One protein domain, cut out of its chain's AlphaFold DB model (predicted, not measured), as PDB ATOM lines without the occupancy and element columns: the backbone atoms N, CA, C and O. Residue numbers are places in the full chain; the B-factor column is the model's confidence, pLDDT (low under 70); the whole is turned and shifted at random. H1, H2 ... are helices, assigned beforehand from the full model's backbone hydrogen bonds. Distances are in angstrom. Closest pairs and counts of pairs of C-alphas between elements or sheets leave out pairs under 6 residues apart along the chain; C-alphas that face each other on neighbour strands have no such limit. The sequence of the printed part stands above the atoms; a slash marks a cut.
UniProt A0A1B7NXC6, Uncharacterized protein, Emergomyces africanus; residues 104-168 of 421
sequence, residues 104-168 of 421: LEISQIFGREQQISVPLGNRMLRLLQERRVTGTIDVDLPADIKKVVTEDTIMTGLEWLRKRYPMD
ATOM      1  N   LEU A 104      91.500 123.271 150.870       88.56
ATOM      2  CA  LEU A 104      92.632 122.647 151.551       88.56
ATOM      3  C   LEU A 104      93.960 123.269 151.114       88.56
ATOM      4  O   LEU A 104      94.788 123.586 151.958       88.56
ATOM      5  N   GLU A 105      94.150 123.506 149.817       89.06
ATOM      6  CA  GLU A 105      95.368 124.144 149.308       89.06
ATOM      7  C   GLU A 105      95.473 125.605 149.758       89.06
ATOM      8  O   GLU A 105      96.546 126.050 150.145       89.06
ATOM      9  N   ILE A 106      94.365 126.351 149.777       90.19
ATOM     10  CA  ILE A 106      94.360 127.747 150.246       90.19
ATOM     11  C   ILE A 106      94.719 127.823 151.731       90.19
ATOM     12  O   ILE A 106      95.570 128.624 152.108       90.19
ATOM     13  N   SER A 107      94.144 126.955 152.568       86.88
ATOM     14  CA  SER A 107      94.494 126.899 153.996       86.88
ATOM     15  C   SER A 107      95.931 126.427 154.254       86.88
ATOM     16  O   SER A 107      96.523 126.800 155.263       86.88
ATOM     17  N   GLN A 108      96.529 125.648 153.344       89.88
ATOM     18  CA  GLN A 108      97.957 125.314 153.395       89.88
ATOM     19  C   GLN A 108      98.855 126.505 153.046       89.88
ATOM     20  O   GLN A 108      99.950 126.607 153.590       89.88
ATOM     21  N   ILE A 109      98.421 127.379 152.131       88.19
ATOM     22  CA  ILE A 109      99.200 128.541 151.678       88.19
ATOM     23  C   ILE A 109      99.144 129.669 152.702       88.19
ATOM     24  O   ILE A 109     100.181 130.208 153.072       88.19
ATOM     25  N   PHE A 110      97.939 130.034 153.141       88.25
ATOM     26  CA  PHE A 110      97.739 131.200 153.998       88.25
ATOM     27  C   PHE A 110      97.763 130.876 155.488       88.25
ATOM     28  O   PHE A 110      97.921 131.798 156.270       88.25
ATOM     29  N   GLY A 111      97.654 129.599 155.868       83.75
ATOM     30  CA  GLY A 111      97.481 129.165 157.253       83.75
ATOM     31  C   GLY A 111      96.015 128.869 157.584       83.75
ATOM     32  O   GLY A 111      95.092 129.332 156.916       83.75
ATOM     33  N   ARG A 112      95.782 128.051 158.620       75.44
ATOM     34  CA  ARG A 112      94.421 127.733 159.107       75.44
ATOM     35  C   ARG A 112      93.830 128.833 159.993       75.44
ATOM     36  O   ARG A 112      92.633 128.814 160.259       75.44
ATOM     37  N   GLU A 113      94.672 129.744 160.467       66.19
ATOM     38  CA  GLU A 113      94.314 130.801 161.415       66.19
ATOM     39  C   GLU A 113      93.694 132.007 160.698       66.19
ATOM     40  O   GLU A 113      92.741 132.608 161.191       66.19
ATOM     41  N   GLN A 114      94.162 132.314 159.486       69.50
ATOM     42  CA  GLN A 114      93.591 133.339 158.624       69.50
ATOM     43  C   GLN A 114      92.405 132.745 157.851       69.50
ATOM     44  O   GLN A 114      92.570 132.104 156.813       69.50
ATOM     45  N   GLN A 115      91.187 132.935 158.363       70.31
ATOM     46  CA  GLN A 115      89.941 132.462 157.742       70.31
ATOM     47  C   GLN A 115      89.619 133.235 156.445       70.31
ATOM     48  O   GLN A 115      88.702 134.051 156.388       70.31
ATOM     49  N   ILE A 116      90.387 132.996 155.379       82.25
ATOM     50  CA  ILE A 116      90.181 133.602 154.059       82.25
ATOM     51  C   ILE A 116      89.182 132.754 153.271       82.25
ATOM     52  O   ILE A 116      89.326 131.535 153.154       82.25
ATOM     53  N   SER A 117      88.174 133.397 152.675       87.12
ATOM     54  CA  SER A 117      87.239 132.684 151.803       87.12
ATOM     55  C   SER A 117      87.947 132.170 150.539       87.12
ATOM     56  O   SER A 117      88.729 132.874 149.899       87.12
ATOM     57  N   VAL A 118      87.646 130.929 150.146       88.19
ATOM     58  CA  VAL A 118      88.193 130.265 148.947       88.19
ATOM     59  C   VAL A 118      88.120 131.126 147.672       88.19
ATOM     60  O   VAL A 118      89.135 131.234 146.978       88.19
ATOM     61  N   PRO A 119      86.980 131.766 147.332       89.94
ATOM     62  CA  PRO A 119      86.918 132.612 146.142       89.94
ATOM     63  C   PRO A 119      87.806 133.858 146.263       89.94
ATOM     64  O   PRO A 119      88.438 134.244 145.281       89.94
ATOM     65  N   LEU A 120      87.912 134.453 147.458       89.88
ATOM     66  CA  LEU A 120      88.746 135.632 147.696       89.88
ATOM     67  C   LEU A 120      90.238 135.302 147.574       89.88
ATOM     68  O   LEU A 120      90.959 136.022 146.888       89.88
ATOM     69  N   GLY A 121      90.692 134.196 148.171       89.38
ATOM     70  CA  GLY A 121      92.087 133.755 148.081       89.38
ATOM     71  C   GLY A 121      92.507 133.450 146.640       89.38
ATOM     72  O   GLY A 121      93.553 133.911 146.181       89.38
ATOM     73  N   ASN A 122      91.652 132.753 145.883       91.69
ATOM     74  CA  ASN A 122      91.888 132.496 144.461       91.69
ATOM     75  C   ASN A 122      91.919 133.788 143.631       91.69
ATOM     76  O   ASN A 122      92.813 133.954 142.800       91.69
ATOM     77  N   ARG A 123      90.985 134.722 143.864       90.50
ATOM     78  CA  ARG A 123      90.968 136.034 143.192       90.50
ATOM     79  C   ARG A 123      92.239 136.826 143.490       90.50
ATOM     80  O   ARG A 123      92.863 137.345 142.569       90.50
ATOM     81  N   MET A 124      92.657 136.866 144.752       91.19
ATOM     82  CA  MET A 124      93.869 137.564 145.173       91.19
ATOM     83  C   MET A 124      95.118 137.001 144.491       91.19
ATOM     84  O   MET A 124      95.903 137.768 143.943       91.19
ATOM     85  N   LEU A 125      95.290 135.675 144.455       92.25
ATOM     86  CA  LEU A 125      96.448 135.053 143.801       92.25
ATOM     87  C   LEU A 125      96.477 135.314 142.289       92.25
ATOM     88  O   LEU A 125      97.545 135.554 141.727       92.25
ATOM     89  N   ARG A 126      95.317 135.304 141.620       92.56
ATOM     90  CA  ARG A 126      95.221 135.655 140.193       92.56
ATOM     91  C   ARG A 126      95.598 137.108 139.938       92.56
ATOM     92  O   ARG A 126      96.291 137.404 138.967       92.56
ATOM     93  N   LEU A 127      95.156 138.009 140.812       92.38
ATOM     94  CA  LEU A 127      95.487 139.421 140.712       92.38
ATOM     95  C   LEU A 127      96.983 139.646 140.948       92.38
ATOM     96  O   LEU A 127      97.632 140.287 140.134       92.38
ATOM     97  N   LEU A 128      97.561 139.064 142.002       92.75
ATOM     98  CA  LEU A 128      99.000 139.150 142.255       92.75
ATOM     99  C   LEU A 128      99.808 138.615 141.073       92.75
ATOM    100  O   LEU A 128     100.772 139.247 140.651       92.75
ATOM    101  N   GLN A 129      99.386 137.501 140.475       93.06
ATOM    102  CA  GLN A 129     100.050 136.987 139.285       93.06
ATOM    103  C   GLN A 129      99.945 137.944 138.089       93.06
ATOM    104  O   GLN A 129     100.934 138.134 137.384       93.06
ATOM    105  N   GLU A 130      98.787 138.566 137.861       92.12
ATOM    106  CA  GLU A 130      98.640 139.601 136.833       92.12
ATOM    107  C   GLU A 130      99.602 140.765 137.077       92.12
ATOM    108  O   GLU A 130     100.302 141.178 136.152       92.12
ATOM    109  N   ARG A 131      99.696 141.252 138.319       92.06
ATOM    110  CA  ARG A 131     100.593 142.351 138.707       92.06
ATOM    111  C   ARG A 131     102.062 142.009 138.478       92.06
ATOM    112  O   ARG A 131     102.801 142.845 137.967       92.06
ATOM    113  N   ARG A 132     102.467 140.768 138.761       92.81
ATOM    114  CA  ARG A 132     103.817 140.272 138.447       92.81
ATOM    115  C   ARG A 132     104.075 140.278 136.939       92.81
ATOM    116  O   ARG A 132     105.105 140.764 136.499       92.81
ATOM    117  N   VAL A 133     103.140 139.757 136.136       92.50
ATOM    118  CA  VAL A 133     103.306 139.642 134.670       92.50
ATOM    119  C   VAL A 133     103.317 141.013 133.995       92.50
ATOM    120  O   VAL A 133     104.027 141.227 133.015       92.50
ATOM    121  N   THR A 134     102.520 141.943 134.511       91.31
ATOM    122  CA  THR A 134     102.392 143.300 133.973       91.31
ATOM    123  C   THR A 134     103.463 144.262 134.486       91.31
ATOM    124  O   THR A 134     103.593 145.348 133.923       91.31
ATOM    125  N   GLY A 135     104.236 143.880 135.510       91.75
ATOM    126  CA  GLY A 135     105.235 144.750 136.136       91.75
ATOM    127  C   GLY A 135     104.616 145.872 136.977       91.75
ATOM    128  O   GLY A 135     105.200 146.945 137.088       91.75
ATOM    129  N   THR A 136     103.416 145.663 137.528       91.31
ATOM    130  CA  THR A 136     102.703 146.643 138.371       91.31
ATOM    131  C   THR A 136     102.585 146.165 139.821       91.31
ATOM    132  O   THR A 136     101.515 146.260 140.421       91.31
ATOM    133  N   ILE A 137     103.627 145.530 140.358       89.06
ATOM    134  CA  ILE A 137     103.635 145.010 141.737       89.06
ATOM    135  C   ILE A 137     103.701 146.126 142.794       89.06
ATOM    136  O   ILE A 137     103.288 145.936 143.930       89.06
ATOM    137  N   ASP A 138     104.183 147.291 142.376       85.25
ATOM    138  CA  ASP A 138     104.252 148.566 143.088       85.25
ATOM    139  C   ASP A 138     102.883 149.248 143.267       85.25
ATOM    140  O   ASP A 138     102.741 150.147 144.093       85.25
ATOM    141  N   VAL A 139     101.869 148.844 142.494       86.50
ATOM    142  CA  VAL A 139     100.529 149.443 142.536       86.50
ATOM    143  C   VAL A 139      99.659 148.737 143.574       86.50
ATOM    144  O   VAL A 139      99.511 147.515 143.552       86.50
ATOM    145  N   ASP A 140      99.017 149.530 144.434       85.38
ATOM    146  CA  ASP A 140      98.081 149.051 145.452       85.38
ATOM    147  C   ASP A 140      96.987 148.129 144.879       85.38
ATOM    148  O   ASP A 140      96.386 148.395 143.831       85.38
ATOM    149  N   LEU A 141      96.683 147.049 145.610       85.62
ATOM    150  CA  LEU A 141      95.561 146.164 145.290       85.62
ATOM    151  C   LEU A 141      94.212 146.910 145.418       85.62
ATOM    152  O   LEU A 141      94.107 147.874 146.181       85.62
ATOM    153  N   PRO A 142      93.152 146.446 144.719       87.81
ATOM    154  CA  PRO A 142      91.802 146.980 144.846       87.81
ATOM    155  C   PRO A 142      91.367 147.099 146.307       87.81
ATOM    156  O   PRO A 142      91.633 146.211 147.126       87.81
ATOM    157  N   ALA A 143      90.655 148.186 146.615       84.44
ATOM    158  CA  ALA A 143      90.243 148.524 147.976       84.44
ATOM    159  C   ALA A 143      89.450 147.395 148.658       84.44
ATOM    160  O   ALA A 143      89.552 147.228 149.869       84.44
ATOM    161  N   ASP A 144      88.711 146.595 147.890       84.88
ATOM    162  CA  ASP A 144      87.928 145.460 148.388       84.88
ATOM    163  C   ASP A 144      88.802 144.376 149.028       84.88
ATOM    164  O   ASP A 144      88.432 143.805 150.049       84.88
ATOM    165  N   ILE A 145      89.981 144.107 148.457       84.69
ATOM    166  CA  ILE A 145      90.918 143.103 148.977       84.69
ATOM    167  C   ILE A 145      91.739 143.711 150.115       84.69
ATOM    168  O   ILE A 145      91.858 143.101 151.173       84.69
ATOM    169  N   LYS A 146      92.232 144.945 149.939       86.44
ATOM    170  CA  LYS A 146      93.069 145.640 150.935       86.44
ATOM    171  C   LYS A 146      92.341 145.896 152.264       86.44
ATOM    172  O   LYS A 146      92.979 145.957 153.305       86.44
ATOM    173  N   LYS A 147      91.009 146.032 152.249       86.06
ATOM    174  CA  LYS A 147      90.187 146.181 153.466       86.06
ATOM    175  C   LYS A 147      90.015 144.883 154.255       86.06
ATOM    176  O   LYS A 147      89.803 144.939 155.460       86.06
ATOM    177  N   VAL A 148      90.024 143.740 153.571       84.94
ATOM    178  CA  VAL A 148      89.681 142.431 154.152       84.94
ATOM    179  C   VAL A 148      90.932 141.627 154.504       84.94
ATOM    180  O   VAL A 148      90.900 140.802 155.411       84.94
ATOM    181  N   VAL A 149      92.026 141.853 153.780       85.19
ATOM    182  CA  VAL A 149      93.234 141.033 153.820       85.19
ATOM    183  C   VAL A 149      94.410 141.860 154.337       85.19
ATOM    184  O   VAL A 149      94.687 142.940 153.820       85.19
ATOM    185  N   THR A 150      95.117 141.336 155.341       89.62
ATOM    186  CA  THR A 150      96.314 141.958 155.927       89.62
ATOM    187  C   THR A 150      97.488 141.938 154.942       89.62
ATOM    188  O   THR A 150      97.615 141.032 154.115       89.62
ATOM    189  N   GLU A 151      98.400 142.902 155.046       89.69
ATOM    190  CA  GLU A 151      99.597 142.968 154.198       89.69
ATOM    191  C   GLU A 151     100.459 141.694 154.288       89.69
ATOM    192  O   GLU A 151     100.859 141.151 153.258       89.69
ATOM    193  N   ASP A 152     100.612 141.120 155.485       90.25
ATOM    194  CA  ASP A 152     101.339 139.858 155.701       90.25
ATOM    195  C   ASP A 152     100.779 138.707 154.856       90.25
ATOM    196  O   ASP A 152     101.516 137.929 154.254       90.25
ATOM    197  N   THR A 153      99.453 138.612 154.746       90.38
ATOM    198  CA  THR A 153      98.806 137.569 153.940       90.38
ATOM    199  C   THR A 153      98.993 137.778 152.437       90.38
ATOM    200  O   THR A 153      99.088 136.800 151.692       90.38
ATOM    201  N   ILE A 154      99.112 139.032 151.987       91.25
ATOM    202  CA  ILE A 154      99.447 139.364 150.594       91.25
ATOM    203  C   ILE A 154     100.888 138.929 150.298       91.25
ATOM    204  O   ILE A 154     101.132 138.276 149.281       91.25
ATOM    205  N   MET A 155     101.820 139.220 151.211       92.81
ATOM    206  CA  MET A 155     103.228 138.838 151.089       92.81
ATOM    207  C   MET A 155     103.414 137.318 151.071       92.81
ATOM    208  O   MET A 155     104.080 136.807 150.173       92.81
ATOM    209  N   THR A 156     102.740 136.577 151.953       93.12
ATOM    210  CA  THR A 156     102.759 135.102 151.944       93.12
ATOM    211  C   THR A 156     102.240 134.533 150.618       93.12
ATOM    212  O   THR A 156     102.835 133.617 150.042       93.12
ATOM    213  N   GLY A 157     101.154 135.101 150.077       92.44
ATOM    214  CA  GLY A 157     100.627 134.710 148.766       92.44
ATOM    215  C   GLY A 157     101.612 134.984 147.625       92.44
ATOM    216  O   GLY A 157     101.778 134.159 146.722       92.44
ATOM    217  N   LEU A 158     102.306 136.121 147.682       93.75
ATOM    218  CA  LEU A 158     103.323 136.512 146.712       93.75
ATOM    219  C   LEU A 158     104.571 135.616 146.783       93.75
ATOM    220  O   LEU A 158     105.063 135.165 145.747       93.75
ATOM    221  N   GLU A 159     105.062 135.302 147.981       94.50
ATOM    222  CA  GLU A 159     106.176 134.369 148.192       94.50
ATOM    223  C   GLU A 159     105.849 132.970 147.670       94.50
ATOM    224  O   GLU A 159     106.667 132.342 146.986       94.50
ATOM    225  N   TRP A 160     104.625 132.498 147.915       94.44
ATOM    226  CA  TRP A 160     104.159 131.232 147.366       94.44
ATOM    227  C   TRP A 160     104.167 131.238 145.831       94.44
ATOM    228  O   TRP A 160     104.656 130.287 145.208       94.44
ATOM    229  N   LEU A 161     103.695 132.324 145.205       94.12
ATOM    230  CA  LEU A 161     103.728 132.491 143.749       94.12
ATOM    231  C   LEU A 161     105.161 132.532 143.202       94.12
ATOM    232  O   LEU A 161     105.423 131.903 142.176       94.12
ATOM    233  N   ARG A 162     106.097 133.203 143.882       94.81
ATOM    234  CA  ARG A 162     107.525 133.238 143.509       94.81
ATOM    235  C   ARG A 162     108.174 131.863 143.574       94.81
ATOM    236  O   ARG A 162     108.906 131.486 142.662       94.81
ATOM    237  N   LYS A 163     107.855 131.083 144.609       94.88
ATOM    238  CA  LYS A 163     108.375 129.723 144.784       94.88
ATOM    239  C   LYS A 163     107.804 128.742 143.760       94.88
ATOM    240  O   LYS A 163     108.517 127.848 143.309       94.88
ATOM    241  N   ARG A 164     106.517 128.866 143.408       93.19
ATOM    242  CA  ARG A 164     105.837 127.923 142.503       93.19
ATOM    243  C   ARG A 164     105.967 128.286 141.022       93.19
ATOM    244  O   ARG A 164     106.010 127.375 140.198       93.19
ATOM    245  N   TYR A 165     106.014 129.576 140.702       91.88
ATOM    246  CA  TYR A 165     106.100 130.128 139.349       91.88
ATOM    247  C   TYR A 165     107.235 131.167 139.294       91.88
ATOM    248  O   TYR A 165     106.974 132.373 139.431       91.88
ATOM    249  N   PRO A 166     108.493 130.709 139.135       92.44
ATOM    250  CA  PRO A 166     109.637 131.603 139.033       92.44
ATOM    251  C   PRO A 166     109.530 132.430 137.747       92.44
ATOM    252  O   PRO A 166     109.297 131.895 136.664       92.44
ATOM    253  N   MET A 167     109.665 133.744 137.884       91.62
ATOM    254  CA  MET A 167     109.607 134.719 136.799       91.62
ATOM    255  C   MET A 167     110.426 135.942 137.211       91.62
ATOM    256  O   MET A 167     110.508 136.252 138.398       91.62
ATOM    257  N   ASP A 168     111.030 136.600 136.228       93.50
ATOM    258  CA  ASP A 168     111.782 137.836 136.408       93.50
ATOM    259  C   ASP A 168     110.821 139.037 136.482       93.50
ATOM    260  O   ASP A 168     110.364 139.565 135.464       93.50
TER     261      ASP A 168
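Overview. This is residues 104 to 168 of the 421 residues of an uncharacterized protein of Emergomyces africanus (UniProt A0A1B7NXC6). The long helix H2 is crossed by H4, and the short H1 packs across both. The small H3 comes after the loop that follows H2; it touches no helix but is near H2. The printed part has 65 residues with four named helices, H1 to H4 in order, and no named strand: all helix. It is compact, radius of gyration of the C-alphas 11.3 A, spanning 31 by 26 by 18 A.

Arrangement. Start at H1, residues 104 to 110; it only just touches H2, residues 118 to 134, with 3 pairs of C-alphas within 8 A, the closest Ile 106 and Gly 121, 6.8 A, through residues 118 to 122 of H2 alone. H4, residues 151 to 164, touches H2 at residues 124 to 129 alone, closest C-alphas Leu 125 and Gly 157, 6.5 A, at a steep tilt of 67 degrees, only just short of perpendicular. H4 touches H1 too, closest C-alphas Phe 110 and Thr 153, 6.5 A. H3, residues 143 to 146, is close but not clearly touching H2, closest C-alphas Met 124 and Ile 145, 7.3 A. In H1, H2 and H4 every O i to N i+4 pair is within hydrogen-bond range; H3 is too short for one.

Along the chain. Find C-alpha 104 at (92.632, 122.647, 151.551), where H1 begins. H2 runs 24.4 A; H4 runs 20.1 A to C-alpha 164 at (105.837, 127.923, 142.503).

Size, cuts and confidence. The C-alphas farthest apart, Glu 113 and Asp 168, stand 31.3 A apart. The printed part has no cut and no long link; residues 113 to 114 are under pLDDT 70.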